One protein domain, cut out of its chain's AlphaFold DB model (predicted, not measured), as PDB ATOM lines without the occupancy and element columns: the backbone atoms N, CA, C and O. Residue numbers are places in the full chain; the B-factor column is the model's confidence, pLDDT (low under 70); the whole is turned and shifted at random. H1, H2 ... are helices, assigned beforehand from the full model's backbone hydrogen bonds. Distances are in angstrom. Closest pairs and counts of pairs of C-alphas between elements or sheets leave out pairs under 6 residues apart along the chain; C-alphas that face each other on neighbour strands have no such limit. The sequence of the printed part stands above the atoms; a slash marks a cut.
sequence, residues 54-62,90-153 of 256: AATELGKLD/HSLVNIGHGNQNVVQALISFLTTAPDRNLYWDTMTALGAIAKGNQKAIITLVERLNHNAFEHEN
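Overview. This is residues 54 to 62 and 90 to 153 of the 256 residues of an uncharacterized protein of Calothrix sp. NIES-4105 (UniProt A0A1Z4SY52). The hairpin of H3 and H4 makes the middle; H2 packs on H4 and H1 on H2 toward one end, while H5 packs on H3 and residues 141 to 152 stick out at the other. It is all helix: 73 residues with five named helices, H1 to H5. The whole is elongated, 42 by 25 by 18 A, and only just compact, close to loose, with a C-alpha radius of gyration of 13.1 A.

Arrangement. Start at H1, residues 54 to 61; it touches H2, residues 90 to 95, closest at C-alphas 59 and 95, 5.2 A. H3, residues 100 to 111, and H4, residues 116 to 129, form a hairpin at a shallow tilt of 23 degrees, closest at C-alphas 106 and 122, 6.2 A. H4 touches H2 with residues 125 to 129 alone, closest at C-alphas 125 and 93, 5.9 A. H5, residues 134 to 146, touches H3, closest at C-alphas 136 and 103, 7.1 A. In these five helices every O i to N i+4 pair is within hydrogen-bond range.

Along the chain. Find C-alpha 54 at (212.292, 242.271, 322.475), where H1 begins; H5 ends at C-alpha 146, (193.869, 237.388, 357.404). H4 measures 20.2 A.

Size, cuts and confidence. Residues 63 to 89 are cut out, C-alphas 62 and 90 standing 17.1 A apart. Residues 147 to 148 have pLDDT under 70.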
ATOM      1  N   ALA A  54     211.245 243.256 322.714       94.12
ATOM      2  CA  ALA A  54     212.292 242.271 322.475       94.12
ATOM      3  C   ALA A  54     212.173 241.070 323.422       94.12
ATOM      4  O   ALA A  54     212.293 239.936 322.970       94.12
ATOM      5  N   ALA A  55     211.880 241.298 324.705       97.50
ATOM      6  CA  ALA A  55     211.740 240.227 325.686       97.50
ATOM      7  C   ALA A  55     210.489 239.385 325.411       97.50
ATOM      8  O   ALA A  55     210.549 238.161 325.434       97.50
ATOM      9  N   THR A  56     209.375 240.034 325.065       96.38
ATOM     10  CA  THR A  56     208.135 239.338 324.696       96.38
ATOM     11  C   THR A  56     208.342 238.456 323.464       96.38
ATOM     12  O   THR A  56     207.962 237.290 323.468       96.38
ATOM     13  N   GLU A  57     208.963 238.991 322.411       94.19
ATOM     14  CA  GLU A  57     209.213 238.234 321.182       94.19
ATOM     15  C   GLU A  57     210.243 237.119 321.395       94.19
ATOM     16  O   GLU A  57     210.059 236.019 320.878       94.19
ATOM     17  N   LEU A  58     211.276 237.358 322.210       95.00
ATOM     18  CA  LEU A  58     212.232 236.322 322.589       95.00
ATOM     19  C   LEU A  58     211.551 235.188 323.359       95.00
ATOM     20  O   LEU A  58     211.779 234.031 323.032       95.00
ATOM     21  N   GLY A  59     210.689 235.497 324.329       95.81
ATOM     22  CA  GLY A  59     209.964 234.483 325.098       95.81
ATOM     23  C   GLY A  59     208.946 233.691 324.272       95.81
ATOM     24  O   GLY A  59     208.744 232.511 324.530       95.81
ATOM     25  N   LYS A  60     208.337 234.302 323.245       93.31
ATOM     26  CA  LYS A  60     207.499 233.578 322.271       93.31
ATOM     27  C   LYS A  60     208.324 232.655 321.376       93.31
ATOM     28  O   LYS A  60     207.881 231.566 321.034       93.31
ATOM     29  N   LEU A  61     209.506 233.112 320.959       92.31
ATOM     30  CA  LEU A  61     210.400 232.338 320.102       92.31
ATOM     31  C   LEU A  61     211.028 231.170 320.870       92.31
ATOM     32  O   LEU A  61     211.165 230.073 320.331       92.31
ATOM     33  N   ASP A  62     211.404 231.402 322.121       93.19
ATOM     34  CA  ASP A  62     212.088 230.470 323.004       93.19
ATOM     35  C   ASP A  62     211.319 230.368 324.327       93.19
ATOM     36  O   ASP A  62     211.525 231.145 325.263       93.19
ATOM     37  N   HIS A  90     200.825 241.477 331.175       96.94
ATOM     38  CA  HIS A  90     200.354 240.725 330.003       96.94
ATOM     39  C   HIS A  90     201.489 240.031 329.236       96.94
ATOM     40  O   HIS A  90     201.331 238.922 328.729       96.94
ATOM     41  N   SER A  91     202.658 240.671 329.142       97.62
ATOM     42  CA  SER A  91     203.822 240.065 328.482       97.62
ATOM     43  C   SER A  91     204.349 238.869 329.284       97.62
ATOM     44  O   SER A  91     204.697 237.854 328.686       97.62
ATOM     45  N   LEU A  92     204.355 238.966 330.616       97.94
ATOM     46  CA  LEU A  92     204.731 237.890 331.531       97.94
ATOM     47  C   LEU A  92     203.760 236.708 331.453       97.94
ATOM     48  O   LEU A  92     204.222 235.576 331.366       97.94
ATOM     49  N   VAL A  93     202.445 236.947 331.392       96.56
ATOM     50  CA  VAL A  93     201.440 235.879 331.201       96.56
ATOM     51  C   VAL A  93     201.692 235.102 329.908       96.56
ATOM     52  O   VAL A  93     201.681 233.870 329.902       96.56
ATOM     53  N   ASN A  94     201.995 235.823 328.825       95.56
ATOM     54  CA  ASN A  94     202.208 235.236 327.503       95.56
ATOM     55  C   ASN A  94     203.439 234.323 327.413       95.56
ATOM     56  O   ASN A  94     203.440 233.409 326.595       95.56
ATOM     57  N   ILE A  95     204.496 234.582 328.191       95.31
ATOM     58  CA  ILE A  95     205.771 233.842 328.075       95.31
ATOM     59  C   ILE A  95     206.146 233.045 329.333       95.31
ATOM     60  O   ILE A  95     207.129 232.307 329.327       95.31
ATOM     61  N   GLY A  96     205.401 233.232 330.422       91.94
ATOM     62  CA  GLY A  96     205.753 232.818 331.780       91.94
ATOM     63  C   GLY A  96     204.888 231.710 332.370       91.94
ATOM     64  O   GLY A  96     204.912 231.527 333.585       91.94
ATOM     65  N   HIS A  97     204.121 230.986 331.552       90.25
ATOM     66  CA  HIS A  97     203.252 229.897 332.011       90.25
ATOM     67  C   HIS A  97     204.019 228.871 332.865       90.25
ATOM     68  O   HIS A  97     205.038 228.334 332.427       90.25
ATOM     69  N   GLY A  98     203.561 228.628 334.099       86.69
ATOM     70  CA  GLY A  98     204.205 227.715 335.050       86.69
ATOM     71  C   GLY A  98     205.594 228.150 335.545       86.69
ATOM     72  O   GLY A  98     206.238 227.416 336.301       86.69
ATOM     73  N   ASN A  99     206.091 229.325 335.145       95.19
ATOM     74  CA  ASN A  99     207.415 229.783 335.535       95.19
ATOM     75  C   ASN A  99     207.402 230.346 336.963       95.19
ATOM     76  O   ASN A  99     206.783 231.371 337.246       95.19
ATOM     77  N   GLN A 100     208.163 229.703 337.849       96.12
ATOM     78  CA  GLN A 100     208.241 230.056 339.268       96.12
ATOM     79  C   GLN A 100     208.702 231.501 339.513       96.12
ATOM     80  O   GLN A 100     208.191 232.154 340.419       96.12
ATOM     81  N   ASN A 101     209.613 232.032 338.691       96.31
ATOM     82  CA  ASN A 101     210.089 233.410 338.845       96.31
ATOM     83  C   ASN A 101     209.003 234.420 338.468       96.31
ATOM     84  O   ASN A 101     208.913 235.475 339.088       96.31
ATOM     85  N   VAL A 102     208.169 234.099 337.475       97.50
ATOM     86  CA  VAL A 102     207.049 234.964 337.087       97.50
ATOM     87  C   VAL A 102     205.985 234.967 338.175       97.50
ATOM     88  O   VAL A 102     205.565 236.039 338.598       97.50
ATOM     89  N   VAL A 103     205.615 233.794 338.694       97.94
ATOM     90  CA  VAL A 103     204.680 233.695 339.826       97.94
ATOM     91  C   VAL A 103     205.206 234.472 341.034       97.94
ATOM     92  O   VAL A 103     204.474 235.263 341.623       97.94
ATOM     93  N   GLN A 104     206.492 234.316 341.363       97.25
ATOM     94  CA  GLN A 104     207.131 235.063 342.442       97.25
ATOM     95  C   GLN A 104     207.039 236.577 342.234       97.25
ATOM     96  O   GLN A 104     206.710 237.295 343.176       97.25
ATOM     97  N   ALA A 105     207.332 237.057 341.025       97.31
ATOM     98  CA  ALA A 105     207.287 238.478 340.708       97.31
ATOM     99  C   ALA A 105     205.866 239.047 340.827       97.31
ATOM    100  O   ALA A 105     205.692 240.111 341.412       97.31
ATOM    101  N   LEU A 106     204.847 238.325 340.347       97.31
ATOM    102  CA  LEU A 106     203.446 238.743 340.480       97.31
ATOM    103  C   LEU A 106     202.988 238.762 341.947       97.31
ATOM    104  O   LEU A 106     202.341 239.716 342.368       97.31
ATOM    105  N   ILE A 107     203.373 237.764 342.751       95.94
ATOM    106  CA  ILE A 107     203.105 237.762 344.199       95.94
ATOM    107  C   ILE A 107     203.760 238.973 344.867       95.94
ATOM    108  O   ILE A 107     203.100 239.702 345.604       95.94
ATOM    109  N   SER A 108     205.042 239.221 344.592       95.44
ATOM    110  CA  SER A 108     205.750 240.387 345.124       95.44
ATOM    111  C   SER A 108     205.081 241.695 344.694       95.44
ATOM    112  O   SER A 108     204.897 242.581 345.523       95.44
ATOM    113  N   PHE A 109     204.622 241.793 343.449       94.81
ATOM    114  CA  PHE A 109     203.901 242.962 342.952       94.81
ATOM    115  C   PHE A 109     202.561 243.193 343.671       94.81
ATOM    116  O   PHE A 109     202.225 244.327 343.992       94.81
ATOM    117  N   LEU A 110     201.818 242.140 344.032       90.94
ATOM    118  CA  LEU A 110     200.612 242.288 344.863       90.94
ATOM    119  C   LEU A 110     200.912 242.844 346.261       90.94
ATOM    120  O   LEU A 110     200.076 243.545 346.833       90.94
ATOM    121  N   THR A 111     202.086 242.540 346.822       86.38
ATOM    122  CA  THR A 111     202.474 243.034 348.155       86.38
ATOM    123  C   THR A 111     202.853 244.512 348.170       86.38
ATOM    124  O   THR A 111     202.835 245.120 349.236       86.38
ATOM    125  N   THR A 112     203.126 245.125 347.012       86.69
ATOM    126  CA  THR A 112     203.417 246.565 346.932       86.69
ATOM    127  C   THR A 112     202.163 247.441 346.923       86.69
ATOM    128  O   THR A 112     202.290 248.636 346.685       86.69
ATOM    129  N   ALA A 113     200.977 246.862 347.156       77.69
ATOM    130  CA  ALA A 113     199.679 247.540 347.111       77.69
ATOM    131  C   ALA A 113     199.463 248.325 345.797       77.69
ATOM    132  O   ALA A 113     199.389 249.553 345.814       77.69
ATOM    133  N   PRO A 114     199.416 247.632 344.644       78.75
ATOM    134  CA  PRO A 114     199.235 248.292 343.358       78.75
ATOM    135  C   PRO A 114     197.840 248.923 343.251       78.75
ATOM    136  O   PRO A 114     196.907 248.499 343.938       78.75
ATOM    137  N   ASP A 115     197.682 249.885 342.338       88.06
ATOM    138  CA  ASP A 115     196.372 250.445 342.002       88.06
ATOM    139  C   ASP A 115     195.365 249.348 341.637       88.06
ATOM    140  O   ASP A 115     195.719 248.282 341.125       88.06
ATOM    141  N   ARG A 116     194.077 249.622 341.858       88.94
ATOM    142  CA  ARG A 116     193.002 248.622 341.757       88.94
ATOM    143  C   ARG A 116     192.981 247.852 340.432       88.94
ATOM    144  O   ARG A 116     192.781 246.640 340.429       88.94
ATOM    145  N   ASN A 117     193.213 248.537 339.314       90.75
ATOM    146  CA  ASN A 117     193.246 247.895 337.997       90.75
ATOM    147  C   ASN A 117     194.415 246.906 337.889       90.75
ATOM    148  O   ASN A 117     194.238 245.767 337.471       90.75
ATOM    149  N   LEU A 118     195.597 247.318 338.349       94.25
ATOM    150  CA  LEU A 118     196.796 246.485 338.358       94.25
ATOM    151  C   LEU A 118     196.675 245.311 339.329       94.25
ATOM    152  O   LEU A 118     197.202 244.234 339.052       94.25
ATOM    153  N   TYR A 119     195.972 245.495 340.446       92.75
ATOM    154  CA  TYR A 119     195.630 244.412 341.358       92.75
ATOM    155  C   TYR A 119     194.833 243.314 340.640       92.75
ATOM    156  O   TYR A 119     195.234 242.148 340.676       92.75
ATOM    157  N   TRP A 120     193.759 243.673 339.929       93.12
ATOM    158  CA  TRP A 120     192.955 242.708 339.172       93.12
ATOM    159  C   TRP A 120     193.719 242.077 338.006       93.12
ATOM    160  O   TRP A 120     193.637 240.861 337.824       93.12
ATOM    161  N   ASP A 121     194.518 242.856 337.271       95.25
ATOM    162  CA  ASP A 121     195.379 242.325 336.207       95.25
ATOM    163  C   ASP A 121     196.367 241.288 336.758       95.25
ATOM    164  O   ASP A 121     196.604 240.245 336.147       95.25
ATOM    165  N   THR A 122     196.925 241.545 337.941       96.56
ATOM    166  CA  THR A 122     197.896 240.651 338.584       96.56
ATOM    167  C   THR A 122     197.239 239.388 339.136       96.56
ATOM    168  O   THR A 122     197.802 238.305 338.994       96.56
ATOM    169  N   MET A 123     196.042 239.498 339.721       96.44
ATOM    170  CA  MET A 123     195.259 238.335 340.159       96.44
ATOM    171  C   MET A 123     194.878 237.445 338.973       96.44
ATOM    172  O   MET A 123     195.154 236.248 338.994       96.44
ATOM    173  N   THR A 124     194.371 238.045 337.893       96.19
ATOM    174  CA  THR A 124     194.053 237.336 336.643       96.19
ATOM    175  C   THR A 124     195.295 236.648 336.072       96.19
ATOM    176  O   THR A 124     195.252 235.489 335.660       96.19
ATOM    177  N   ALA A 125     196.437 237.342 336.082       97.19
ATOM    178  CA  ALA A 125     197.703 236.777 335.640       97.19
ATOM    179  C   ALA A 125     198.134 235.572 336.489       97.19
ATOM    180  O   ALA A 125     198.570 234.568 335.928       97.19
ATOM    181  N   LEU A 126     197.999 235.647 337.819       97.56
ATOM    182  CA  LEU A 126     198.306 234.535 338.719       97.56
ATOM    183  C   LEU A 126     197.404 233.328 338.463       97.56
ATOM    184  O   LEU A 126     197.930 232.229 338.305       97.56
ATOM    185  N   GLY A 127     196.090 233.532 338.365       97.06
ATOM    186  CA  GLY A 127     195.130 232.469 338.061       97.06
ATOM    187  C   GLY A 127     195.464 231.737 336.761       97.06
ATOM    188  O   GLY A 127     195.494 230.508 336.715       97.06
ATOM    189  N   ALA A 128     195.856 232.491 335.730       96.50
ATOM    190  CA  ALA A 128     196.220 231.933 334.433       96.50
ATOM    191  C   ALA A 128     197.516 231.102 334.448       96.50
ATOM    192  O   ALA A 128     197.596 230.095 333.748       96.50
ATOM    193  N   ILE A 129     198.552 231.511 335.194       95.88
ATOM    194  CA  ILE A 129     199.896 230.915 335.050       95.88
ATOM    195  C   ILE A 129     200.355 230.052 336.223       95.88
ATOM    196  O   ILE A 129     201.353 229.338 336.084       95.88
ATOM    197  N   ALA A 130     199.702 230.149 337.382       97.50
ATOM    198  CA  ALA A 130     200.207 229.598 338.636       97.50
ATOM    199  C   ALA A 130     199.536 228.280 339.047       97.50
ATOM    200  O   ALA A 130     199.641 227.901 340.209       97.50
ATOM    201  N   LYS A 131     198.892 227.551 338.125       97.25
ATOM    202  CA  LYS A 131     198.242 226.262 338.416       97.25
ATOM    203  C   LYS A 131     199.166 225.306 339.188       97.25
ATOM    204  O   LYS A 131     200.263 224.985 338.730       97.25
ATOM    205  N   GLY A 132     198.720 224.859 340.361       96.81
ATOM    206  CA  GLY A 132     199.453 223.970 341.268       96.81
ATOM    207  C   GLY A 132     200.662 224.604 341.970       96.81
ATOM    208  O   GLY A 132     201.440 223.898 342.617       96.81
ATOM    209  N   ASN A 133     200.869 225.918 341.849       97.75
ATOM    210  CA  ASN A 133     201.997 226.598 342.471       97.75
ATOM    211  C   ASN A 133     201.780 226.751 343.982       97.75
ATOM    212  O   ASN A 133     200.981 227.572 344.427       97.75
ATOM    213  N   GLN A 134     202.562 226.017 344.772       97.50
ATOM    214  CA  GLN A 134     202.445 226.004 346.234       97.50
ATOM    215  C   GLN A 134     202.581 227.386 346.872       97.50
ATOM    216  O   GLN A 134     201.861 227.703 347.815       97.50
ATOM    217  N   LYS A 135     203.463 228.240 346.347       96.38
ATOM    218  CA  LYS A 135     203.644 229.581 346.901       96.38
ATOM    219  C   LYS A 135     202.432 230.469 346.630       96.38
ATOM    220  O   LYS A 135     201.993 231.163 347.538       96.38
ATOM    221  N   ALA A 136     201.869 230.408 345.422       97.12
ATOM    222  CA  ALA A 136     200.633 231.121 345.101       97.12
ATOM    223  C   ALA A 136     199.468 230.643 345.977       97.12
ATOM    224  O   ALA A 136     198.761 231.474 346.538       97.12
ATOM    225  N   ILE A 137     199.322 229.324 346.163       98.25
ATOM    226  CA  ILE A 137     198.291 228.735 347.032       98.25
ATOM    227  C   ILE A 137     198.415 229.276 348.457       98.25
ATOM    228  O   ILE A 137     197.449 229.820 348.983       98.25
ATOM    229  N   ILE A 138     199.605 229.179 349.062       96.75
ATOM    230  CA  ILE A 138     199.850 229.652 350.433       96.75
ATOM    231  C   ILE A 138     199.512 231.140 350.552       96.75
ATOM    232  O   ILE A 138     198.727 231.516 351.417       96.75
ATOM    233  N   THR A 139     200.025 231.976 349.645       95.50
ATOM    234  CA  THR A 139     199.773 233.421 349.678       95.50
ATOM    235  C   THR A 139     198.287 233.760 349.541       95.50
ATOM    236  O   THR A 139     197.788 234.627 350.258       95.50
ATOM    237  N   LEU A 140     197.555 233.098 348.643       96.62
ATOM    238  CA  LEU A 140     196.126 233.349 348.440       96.62
ATOM    239  C   LEU A 140     195.282 232.854 349.627       96.62
ATOM    240  O   LEU A 140     194.356 233.551 350.044       96.62
ATOM    241  N   VAL A 141     195.630 231.705 350.217       97.25
ATOM    242  CA  VAL A 141     194.998 231.186 351.444       97.25
ATOM    243  C   VAL A 141     195.229 232.136 352.618       97.25
ATOM    244  O   VAL A 141     194.280 232.502 353.312       97.25
ATOM    245  N   GLU A 142     196.469 232.576 352.832       94.38
ATOM    246  CA  GLU A 142     196.805 233.551 353.871       94.38
ATOM    247  C   GLU A 142     196.006 234.842 353.688       94.38
ATOM    248  O   GLU A 142     195.435 235.346 354.658       94.38
ATOM    249  N   ARG A 143     195.898 235.325 352.442       91.69
ATOM    250  CA  ARG A 143     195.142 236.531 352.093       91.69
ATOM    251  C   ARG A 143     193.653 236.393 352.416       91.69
ATOM    252  O   ARG A 143     193.093 237.312 353.004       91.69
ATOM    253  N   LEU A 144     193.023 235.264 352.081       94.69
ATOM    254  CA  LEU A 144     191.606 235.007 352.386       94.69
ATOM    255  C   LEU A 144     191.319 234.889 353.889       94.69
ATOM    256  O   LEU A 144     190.219 235.233 354.321       94.69
ATOM    257  N   ASN A 145     192.291 234.413 354.672       92.06
ATOM    258  CA  ASN A 145     192.133 234.202 356.112       92.06
ATOM    259  C   ASN A 145     192.409 235.457 356.953       92.06
ATOM    260  O   ASN A 145     191.772 235.627 357.990       92.06
ATOM    261  N   HIS A 146     193.352 236.313 356.543       82.50
ATOM    262  CA  HIS A 146     193.869 237.388 357.404       82.50
ATOM    263  C   HIS A 146     193.504 238.805 356.960       82.50
ATOM    264  O   HIS A 146     193.557 239.713 357.787       82.50
ATOM    265  N   ASN A 147     193.130 239.030 355.697       67.81
ATOM    266  CA  ASN A 147     192.806 240.381 355.250       67.81
ATOM    267  C   ASN A 147     191.316 240.680 355.402       67.81
ATOM    268  O   ASN A 147     190.462 239.994 354.841       67.81
ATOM    269  N   ALA A 148     191.012 241.772 356.104       67.38
ATOM    270  CA  ALA A 148     189.759 242.485 355.923       67.38
ATOM    271  C   ALA A 148     189.820 243.149 354.542       67.38
ATOM    272  O   ALA A 148     190.492 244.159 354.351       67.38
ATOM    273  N   PHE A 149     189.200 242.524 353.547       78.56
ATOM    274  CA  PHE A 149     189.072 243.129 352.230       78.56
ATOM    275  C   PHE A 149     188.157 244.346 352.347       78.56
ATOM    276  O   PHE A 149     187.053 244.233 352.876       78.56
ATOM    277  N   GLU A 150     188.596 245.494 351.835       78.38
ATOM    278  CA  GLU A 150     187.769 246.709 351.800       78.38
ATOM    279  C   GLU A 150     186.548 246.534 350.886       78.38
ATOM    280  O   GLU A 150     185.503 247.153 351.087       78.38
ATOM    281  N   HIS A 151     186.672 245.673 349.872       86.00
ATOM    282  CA  HIS A 151     185.635 245.418 348.886       86.00
ATOM    283  C   HIS A 151     185.382 243.921 348.707       86.00
ATOM    284  O   HIS A 151     186.300 243.142 348.444       86.00
ATOM    285  N   GLU A 152     184.106 243.530 348.727       90.25
ATOM    286  CA  GLU A 152     183.662 242.149 348.479       90.25
ATOM    287  C   GLU A 152     184.150 241.607 347.123       90.25
ATOM    288  O   GLU A 152     184.463 240.426 346.993       90.25
ATOM    289  N   ASN A 153     184.294 242.484 346.120       91.50
ATOM    290  CA  ASN A 153     184.849 242.129 344.811       91.50
ATOM    291  C   ASN A 153     186.286 241.602 344.896       91.50
ATOM    292  O   ASN A 153     186.646 240.693 344.150       91.50
TER     293      ASN A 153